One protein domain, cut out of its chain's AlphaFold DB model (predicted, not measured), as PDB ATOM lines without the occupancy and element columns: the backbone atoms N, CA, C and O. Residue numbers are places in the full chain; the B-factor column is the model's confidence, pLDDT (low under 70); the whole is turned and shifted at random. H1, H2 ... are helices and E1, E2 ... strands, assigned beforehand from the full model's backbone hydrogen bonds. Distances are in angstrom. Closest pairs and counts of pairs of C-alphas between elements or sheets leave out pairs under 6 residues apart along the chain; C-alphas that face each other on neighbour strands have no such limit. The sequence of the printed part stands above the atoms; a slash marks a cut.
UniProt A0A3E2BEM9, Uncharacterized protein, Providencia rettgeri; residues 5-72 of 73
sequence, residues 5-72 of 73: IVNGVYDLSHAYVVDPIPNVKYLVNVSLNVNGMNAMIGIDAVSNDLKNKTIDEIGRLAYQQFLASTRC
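This is residues 5 to 72 of the 73 residues of an uncharacterized protein of Providencia rettgeri (UniProt A0A3E2BEM9). What shape is it? A twisted three-stranded sheet has one helix, H1, packed across one face, and the loop of residues 11 to 26 reaches one end of the long axis. What builds it? The 68 printed residues hold E1, E2, E3 and H1 in order: mixed class, two layers, the strands an antiparallel meander, each beside the one before. It is compact, radius of gyration 12.3 A, spanning 38 by 24 by 16 A.

How do strands pair? E1, residues 5 to 10, and E2, residues 27 to 34, form an antiparallel hairpin, with N 7 and O 31 within hydrogen-bond range at 3.1 A. E2 and E3, residues 37 to 44, form another, with N 30 and O 41 at 2.8 A. Where is the helix? H1, residues 55 to 70, is on the sheet, height 7.3 A, across the strands at 77 degrees to E3 on the local plane. Its closest C-alphas to E3 are Ala 62 and Ile 41, 5.8 A. Every O i to N i+4 pair is within hydrogen-bond range.

Where does E1 begin? C-alpha 5 is at (166.280, 88.075, 103.103); E1 spans 14.2 A, E2 20.7 A, E3 22.3 A. Where does H1 end? It spans 22.4 A to C-alpha 70 at (152.056, 83.363, 111.697).

What is farthest apart? The C-alphas of Asp 19 and Gly 36, 38.2 A. Any cut or long link? The printed part has no cut; E1 to E2 is a long link. Where is pLDDT under 70? Residues 5 to 19 and 71 to 72.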
ATOM      1  N   ILE A   5     165.554  88.041 104.372       68.25
ATOM      2  CA  ILE A   5     166.280  88.075 103.103       68.25
ATOM      3  C   ILE A   5     165.286  87.678 102.016       68.25
ATOM      4  O   ILE A   5     164.620  86.647 102.124       68.25
ATOM      5  N   VAL A   6     165.159  88.503 100.979       69.12
ATOM      6  CA  VAL A   6     164.389  88.147  99.784       69.12
ATOM      7  C   VAL A   6     165.292  87.268  98.923       69.12
ATOM      8  O   VAL A   6     166.244  87.759  98.324       69.12
ATOM      9  N   ASN A   7     165.019  85.962  98.894       61.19
ATOM     10  CA  ASN A   7     165.805  84.999  98.113       61.19
ATOM     11  C   ASN A   7     165.472  85.062  96.617       61.19
ATOM     12  O   ASN A   7     166.268  84.648  95.778       61.19
ATOM     13  N   GLY A   8     164.288  85.573  96.286       54.50
ATOM     14  CA  GLY A   8     163.864  85.828  94.919       54.50
ATOM     15  C   GLY A   8     162.386  86.190  94.856       54.50
ATOM     16  O   GLY A   8     161.576  85.705  95.646       54.50
ATOM     17  N   VAL A   9     162.035  87.050  93.906       58.97
ATOM     18  CA  VAL A   9     160.647  87.311  93.521       58.97
ATOM     19  C   VAL A   9     160.410  86.493  92.259       58.97
ATOM     20  O   VAL A   9     161.004  86.780  91.222       58.97
ATOM     21  N   TYR A  10     159.627  85.422  92.381       63.59
ATOM     22  CA  TYR A  10     159.350  84.503  91.284       63.59
ATOM     23  C   TYR A  10     157.918  84.717  90.802       63.59
ATOM     24  O   TYR A  10     156.979  84.790  91.589       63.59
ATOM     25  N   ASP A  11     157.789  84.798  89.483       51.06
ATOM     26  CA  ASP A  11     156.662  85.365  88.740       51.06
ATOM     27  C   ASP A  11     156.667  86.903  88.659       51.06
ATOM     28  O   ASP A  11     155.845  87.624  89.225       51.06
ATOM     29  N   LEU A  12     157.636  87.384  87.874       54.91
ATOM     30  CA  LEU A  12     157.522  88.594  87.064       54.91
ATOM     31  C   LEU A  12     156.575  88.305  85.898       54.91
ATOM     32  O   LEU A  12     157.020  88.219  84.742       54.91
ATOM     33  N   SER A  13     155.280  88.126  86.157       42.34
ATOM     34  CA  SER A  13     154.349  88.151  85.038       42.34
ATOM     35  C   SER A  13     154.650  89.460  84.310       42.34
ATOM     36  O   SER A  13     154.764  90.527  84.915       42.34
ATOM     37  N   HIS A  14     154.926  89.374  83.016       47.97
ATOM     38  CA  HIS A  14     155.301  90.492  82.149       47.97
ATOM     39  C   HIS A  14     154.118  91.480  81.957       47.97
ATOM     40  O   HIS A  14     153.961  92.121  80.925       47.97
ATOM     41  N   ALA A  15     153.251  91.559  82.963       46.44
ATOM     42  CA  ALA A  15     151.861  91.941  83.009       46.44
ATOM     43  C   ALA A  15     151.697  92.929  84.174       46.44
ATOM     44  O   ALA A  15     150.851  92.788  85.052       46.44
ATOM     45  N   TYR A  16     152.523  93.972  84.162       49.72
ATOM     46  CA  TYR A  16     152.145  95.283  84.672       49.72
ATOM     47  C   TYR A  16     150.940  95.740  83.833       49.72
ATOM     48  O   TYR A  16     151.088  96.546  82.917       49.72
ATOM     49  N   VAL A  17     149.780  95.099  84.009       57.59
ATOM     50  CA  VAL A  17     148.658  95.248  83.086       57.59
ATOM     51  C   VAL A  17     148.193  96.687  83.208       57.59
ATOM     52  O   VAL A  17     147.710  97.103  84.259       57.59
ATOM     53  N   VAL A  18     148.396  97.465  82.147       56.91
ATOM     54  CA  VAL A  18     147.860  98.827  82.037       56.91
ATOM     55  C   VAL A  18     146.340  98.805  82.263       56.91
ATOM     56  O   VAL A  18     145.819  99.742  82.857       56.91
ATOM     57  N   ASP A  19     145.689  97.681  81.925       64.56
ATOM     58  CA  ASP A  19     144.277  97.371  82.170       64.56
ATOM     59  C   ASP A  19     144.081  95.947  82.738       64.56
ATOM     60  O   ASP A  19     143.970  94.984  81.972       64.56
ATOM     61  N   PRO A  20     144.055  95.755  84.070       70.44
ATOM     62  CA  PRO A  20     143.751  94.452  84.657       70.44
ATOM     63  C   PRO A  20     142.335  94.000  84.278       70.44
ATOM     64  O   PRO A  20     141.374  94.765  84.361       70.44
ATOM     65  N   ILE A  21     142.195  92.731  83.888       75.94
ATOM     66  CA  ILE A  21     140.892  92.168  83.524       75.94
ATOM     67  C   ILE A  21     140.049  92.028  84.801       75.94
ATOM     68  O   ILE A  21     140.508  91.403  85.765       75.94
ATOM     69  N   PRO A  22     138.808  92.550  84.826       70.31
ATOM     70  CA  PRO A  22     137.914  92.365  85.959       70.31
ATOM     71  C   PRO A  22     137.769  90.880  86.317       70.31
ATOM     72  O   PRO A  22     137.567  90.038  85.445       70.31
ATOM     73  N   ASN A  23     137.834  90.569  87.613       73.94
ATOM     74  CA  ASN A  23     137.730  89.217  88.184       73.94
ATOM     75  C   ASN A  23     138.920  88.270  87.941       73.94
ATOM     76  O   ASN A  23     138.848  87.108  88.341       73.94
ATOM     77  N   VAL A  24     140.026  88.737  87.355       76.94
ATOM     78  CA  VAL A  24     141.279  87.970  87.300       76.94
ATOM     79  C   VAL A  24     142.176  88.375  88.468       76.94
ATOM     80  O   VAL A  24     142.441  89.557  88.679       76.94
ATOM     81  N   LYS A  25     142.654  87.387  89.235       74.00
ATOM     82  CA  LYS A  25     143.648  87.604  90.293       74.00
ATOM     83  C   LYS A  25     145.048  87.455  89.718       74.00
ATOM     84  O   LYS A  25     145.398  86.394  89.210       74.00
ATOM     85  N   TYR A  26     145.844  88.507  89.846       77.25
ATOM     86  CA  TYR A  26     147.243  88.522  89.437       77.25
ATOM     87  C   TYR A  26     148.095  88.326  90.685       77.25
ATOM     88  O   TYR A  26     148.139  89.209  91.536       77.25
ATOM     89  N   LEU A  27     148.718  87.158  90.833       81.88
ATOM     90  CA  LEU A  27     149.489  86.805  92.024       81.88
ATOM     91  C   LEU A  27     150.987  86.889  91.736       81.88
ATOM     92  O   LEU A  27     151.462  86.321  90.761       81.88
ATOM     93  N   VAL A  28     151.722  87.562  92.617       83.06
ATOM     94  CA  VAL A  28     153.188  87.614  92.619       83.06
ATOM     95  C   VAL A  28     153.686  86.814  93.811       83.06
ATOM     96  O   VAL A  28     153.319  87.115  94.948       83.06
ATOM     97  N   ASN A  29     154.525  85.809  93.568       85.88
ATOM     98  CA  ASN A  29     155.067  84.973  94.631       85.88
ATOM     99  C   ASN A  29     156.428  85.501  95.092       85.88
ATOM    100  O   ASN A  29     157.419  85.521  94.361       85.88
ATOM    101  N   VAL A  30     156.495  85.904  96.354       85.44
ATOM    102  CA  VAL A  30     157.721  86.389  96.981       85.44
ATOM    103  C   VAL A  30     158.307  85.275  97.835       85.44
ATOM    104  O   VAL A  30     157.675  84.812  98.786       85.44
ATOM    105  N   SER A  31     159.526  84.845  97.504       87.25
ATOM    106  CA  SER A  31     160.288  83.915  98.334       87.25
ATOM    107  C   SER A  31     161.058  84.692  99.400       87.25
ATOM    108  O   SER A  31     161.977  85.462  99.103       87.25
ATOM    109  N   LEU A  32     160.674  84.478 100.654       85.00
ATOM    110  CA  LEU A  32     161.300  85.067 101.829       85.00
ATOM    111  C   LEU A  32     162.057  84.007 102.620       85.00
ATOM    112  O   LEU A  32     161.536  82.924 102.873       85.00
ATOM    113  N   ASN A  33     163.251  84.352 103.088       84.81
ATOM    114  CA  ASN A  33     163.875  83.682 104.219       84.81
ATOM    115  C   ASN A  33     163.719  84.558 105.460       84.81
ATOM    116  O   ASN A  33     164.226  85.682 105.504       84.81
ATOM    117  N   VAL A  34     163.014  84.049 106.464       80.81
ATOM    118  CA  VAL A  34     162.786  84.727 107.739       80.81
ATOM    119  C   VAL A  34     163.363  83.861 108.848       80.81
ATOM    120  O   VAL A  34     162.841  82.789 109.139       80.81
ATOM    121  N   ASN A  35     164.439  84.328 109.486       82.44
ATOM    122  CA  ASN A  35     165.111  83.613 110.580       82.44
ATOM    123  C   ASN A  35     165.455  82.142 110.243       82.44
ATOM    124  O   ASN A  35     165.326  81.264 111.093       82.44
ATOM    125  N   GLY A  36     165.866  81.858 109.002       78.31
ATOM    126  CA  GLY A  36     166.203  80.503 108.552       78.31
ATOM    127  C   GLY A  36     165.022  79.694 108.009       78.31
ATOM    128  O   GLY A  36     165.248  78.646 107.409       78.31
ATOM    129  N   MET A  37     163.784  80.180 108.143       80.06
ATOM    130  CA  MET A  37     162.606  79.567 107.527       80.06
ATOM    131  C   MET A  37     162.364  80.147 106.138       80.06
ATOM    132  O   MET A  37     162.273  81.363 105.977       80.06
ATOM    133  N   ASN A  38     162.225  79.278 105.140       84.06
ATOM    134  CA  ASN A  38     161.810  79.684 103.803       84.06
ATOM    135  C   ASN A  38     160.280  79.706 103.730       84.06
ATOM    136  O   ASN A  38     159.632  78.703 104.019       84.06
ATOM    137  N   ALA A  39     159.722  80.833 103.313       84.62
ATOM    138  CA  ALA A  39     158.299  81.023 103.090       84.62
ATOM    139  C   ALA A  39     158.062  81.557 101.677       84.62
ATOM    140  O   ALA A  39     158.837  82.365 101.162       84.62
ATOM    141  N   MET A  40     156.977  81.109 101.054       87.00
ATOM    142  CA  MET A  40     156.493  81.663  99.796       87.00
ATOM    143  C   MET A  40     155.190  82.399 100.072       87.00
ATOM    144  O   MET A  40     154.241  81.805 100.577       87.00
ATOM    145  N   ILE A  41     155.168  83.690  99.762       88.69
ATOM    146  CA  ILE A  41     154.024  84.564 100.009       88.69
ATOM    147  C   ILE A  41     153.462  85.017  98.669       88.69
ATOM    148  O   ILE A  41     154.157  85.685  97.906       88.69
ATOM    149  N   GLY A  42     152.212  84.655  98.392       87.38
ATOM    150  CA  GLY A  42     151.484  85.135  97.222       87.38
ATOM    151  C   GLY A  42     150.824  86.480  97.514       87.38
ATOM    152  O   GLY A  42     149.994  86.575  98.414       87.38
ATOM    153  N   ILE A  43     151.166  87.512  96.747       87.06
ATOM    154  CA  ILE A  43     150.602  88.858  96.880       87.06
ATOM    155  C   ILE A  43     149.758  89.179  95.653       87.06
ATOM    156  O   ILE A  43     150.220  89.041  94.524       87.06
ATOM    157  N   ASP A  44     148.535  89.658  95.874       86.00
ATOM    158  CA  ASP A  44     147.694  90.193  94.802       86.00
ATOM    159  C   ASP A  44     148.285  91.508  94.268       86.00
ATOM    160  O   ASP A  44     148.382  92.504  94.994       86.00
ATOM    161  N   ALA A  45     148.699  91.495  93.001       82.69
ATOM    162  CA  ALA A  45     149.425  92.579  92.358       82.69
ATOM    163  C   ALA A  45     148.582  93.844  92.168       82.69
ATOM    164  O   ALA A  45     149.100  94.953  92.305       82.69
ATOM    165  N   VAL A  46     147.291  93.678  91.866       81.88
ATOM    166  CA  VAL A  46     146.368  94.780  91.559       81.88
ATOM    167  C   VAL A  46     145.925  95.459  92.847       81.88
ATOM    168  O   VAL A  46     146.040  96.674  92.978       81.88
ATOM    169  N   SER A  47     145.495  94.671  93.832       84.31
ATOM    170  CA  SER A  47     145.002  95.177  95.119       84.31
ATOM    171  C   SER A  47     146.078  95.924  95.909       84.31
ATOM    172  O   SER A  47     145.759  96.804  96.704       84.31
ATOM    173  N   ASN A  48     147.352  95.578  95.696       84.19
ATOM    174  CA  ASN A  48     148.489  96.198  96.378       84.19
ATOM    175  C   ASN A  48     149.262  97.193  95.498       84.19
ATOM    176  O   ASN A  48     150.306  97.678  95.934       84.19
ATOM    177  N   ASP A  49     148.777  97.486  94.285       82.19
ATOM    178  CA  ASP A  49     149.418  98.377  93.307       82.19
ATOM    179  C   ASP A  49     150.926  98.097  93.147       82.19
ATOM    180  O   ASP A  49     151.770  98.996  93.187       82.19
ATOM    181  N   LEU A  50     151.289  96.816  93.008       84.81
ATOM    182  CA  LEU A  50     152.697  96.401  93.003       84.81
ATOM    183  C   LEU A  50     153.476  96.990  91.820       84.81
ATOM    184  O   LEU A  50     154.699  97.089  91.892       84.81
ATOM    185  N   LYS A  51     152.782  97.443  90.765       77.81
ATOM    186  CA  LYS A  51     153.396  98.109  89.608       77.81
ATOM    187  C   LYS A  51     154.190  99.364  89.973       77.81
ATOM    188  O   LYS A  51     155.180  99.663  89.316       77.81
ATOM    189  N   ASN A  52     153.756 100.080  91.008       82.00
ATOM    190  CA  ASN A  52     154.357 101.334  91.453       82.00
ATOM    191  C   ASN A  52     155.291 101.132  92.655       82.00
ATOM    192  O   ASN A  52     155.690 102.107  93.289       82.00
ATOM    193  N   LYS A  53     155.620  99.879  92.995       84.12
ATOM    194  CA  LYS A  53     156.443  99.532  94.154       84.12
ATOM    195  C   LYS A  53     157.793  98.982  93.736       84.12
ATOM    196  O   LYS A  53     157.935  98.233  92.774       84.12
ATOM    197  N   THR A  54     158.794  99.336  94.519       85.19
ATOM    198  CA  THR A  54     160.132  98.765  94.433       85.19
ATOM    199  C   THR A  54     160.159  97.342  94.993       85.19
ATOM    200  O   THR A  54     159.297  96.931  95.771       85.19
ATOM    201  N   ILE A  55     161.203  96.588  94.647       81.69
ATOM    202  CA  ILE A  55     161.416  95.231  95.171       81.69
ATOM    203  C   ILE A  55     161.512  95.228  96.709       81.69
ATOM    204  O   ILE A  55     160.999  94.305  97.340       81.69
ATOM    205  N   ASP A  56     162.102  96.263  97.328       84.56
ATOM    206  CA  ASP A  56     162.172  96.384  98.796       84.56
ATOM    207  C   ASP A  56     160.774  96.534  99.414       84.56
ATOM    208  O   ASP A  56     160.440  95.861 100.388       84.56
ATOM    209  N   GLU A  57     159.917  97.363  98.813       87.69
ATOM    210  CA  GLU A  57     158.534  97.545  99.262       87.69
ATOM    211  C   GLU A  57     157.701  96.272  99.095       87.69
ATOM    212  O   GLU A  57     156.942  95.915  99.997       87.69
ATOM    213  N   ILE A  58     157.874  95.553  97.983       86.69
ATOM    214  CA  ILE A  58     157.236  94.248  97.752       86.69
ATOM    215  C   ILE A  58     157.718  93.231  98.799       86.69
ATOM    216  O   ILE A  58     156.907  92.511  99.384       86.69
ATOM    217  N   GLY A  59     159.018  93.210  99.102       86.69
ATOM    218  CA  GLY A  59     159.593  92.367 100.151       86.69
ATOM    219  C   GLY A  59     159.032  92.680 101.543       86.69
ATOM    220  O   GLY A  59     158.697  91.765 102.296       86.69
ATOM    221  N   ARG A  60     158.854  93.964 101.879       89.69
ATOM    222  CA  ARG A  60     158.222  94.389 103.141       89.69
ATOM    223  C   ARG A  60     156.757  93.973 103.226       89.69
ATOM    224  O   ARG A  60     156.338  93.509 104.283       89.69
ATOM    225  N   LEU A  61     155.997  94.108 102.139       90.19
ATOM    226  CA  LEU A  61     154.604  93.647 102.070       90.19
ATOM    227  C   LEU A  61     154.508  92.132 102.272       90.19
ATOM    228  O   LEU A  61     153.706  91.672 103.083       90.19
ATOM    229  N   ALA A  62     155.372  91.366 101.601       89.12
ATOM    230  CA  ALA A  62     155.461  89.921 101.784       89.12
ATOM    231  C   ALA A  62     155.752  89.564 103.248       89.12
ATOM    232  O   ALA A  62     155.115  88.683 103.823       89.12
ATOM    233  N   TYR A  63     156.685  90.283 103.878       89.25
ATOM    234  CA  TYR A  63     157.056  90.045 105.268       89.25
ATOM    235  C   TYR A  63     155.919  90.394 106.239       89.25
ATOM    236  O   TYR A  63     155.682  89.665 107.200       89.25
ATOM    237  N   GLN A  64     155.163  91.465 105.980       90.25
ATOM    238  CA  GLN A  64     153.975  91.808 106.766       90.25
ATOM    239  C   GLN A  64     152.886  90.735 106.668       90.25
ATOM    240  O   GLN A  64     152.318  90.364 107.695       90.25
ATOM    241  N   GLN A  65     152.622  90.206 105.470       88.75
ATOM    242  CA  GLN A  65     151.670  89.107 105.293       88.75
ATOM    243  C   GLN A  65     152.139  87.824 105.984       88.75
ATOM    244  O   GLN A  65     151.338  87.188 106.661       88.75
ATOM    245  N   PHE A  66     153.432  87.494 105.893       87.88
ATOM    246  CA  PHE A  66     154.020  86.377 106.636       87.88
ATOM    247  C   PHE A  66     153.798  86.525 108.149       87.88
ATOM    248  O   PHE A  66     153.332  85.599 108.809       87.88
ATOM    249  N   LEU A  67     154.071  87.709 108.711       87.81
ATOM    250  CA  LEU A  67     153.829  87.962 110.132       87.81
ATOM    251  C   LEU A  67     152.346  87.819 110.498       87.81
ATOM    252  O   LEU A  67     152.041  87.267 111.552       87.81
ATOM    253  N   ALA A  68     151.435  88.294 109.645       85.50
ATOM    254  CA  ALA A  68     149.997  88.159 109.860       85.50
ATOM    255  C   ALA A  68     149.537  86.693 109.817       85.50
ATOM    256  O   ALA A  68     148.767  86.290 110.683       85.50
ATOM    257  N   SER A  69     150.050  85.881 108.885       80.94
ATOM    258  CA  SER A  69     149.722  84.452 108.818       80.94
ATOM    259  C   SER A  69     150.266  83.676 110.018       80.94
ATOM    260  O   SER A  69     149.576  82.812 110.532       80.94
ATOM    261  N   THR A  70     151.460  84.022 110.514       72.88
ATOM    262  CA  THR A  70     152.056  83.363 111.697       72.88
ATOM    263  C   THR A  70     151.481  83.817 113.040       72.88
ATOM    264  O   THR A  70     151.779  83.216 114.063       72.88
ATOM    265  N   ARG A  71     150.705  84.908 113.075       62.16
ATOM    266  CA  ARG A  71     150.054  85.409 114.299       62.16
ATOM    267  C   ARG A  71     148.677  84.792 114.552       62.16
ATOM    268  O   ARG A  71     148.127  85.026 115.622       62.16
ATOM    269  N   CYS A  72     148.120  84.082 113.572       51.69
ATOM    270  CA  CYS A  72     146.823  83.413 113.679       51.69
ATOM    271  C   CYS A  72     146.920  81.932 114.092       51.69
ATOM    272  O   CYS A  72     145.891  81.261 114.063       51.69
TER     273      CYS A  72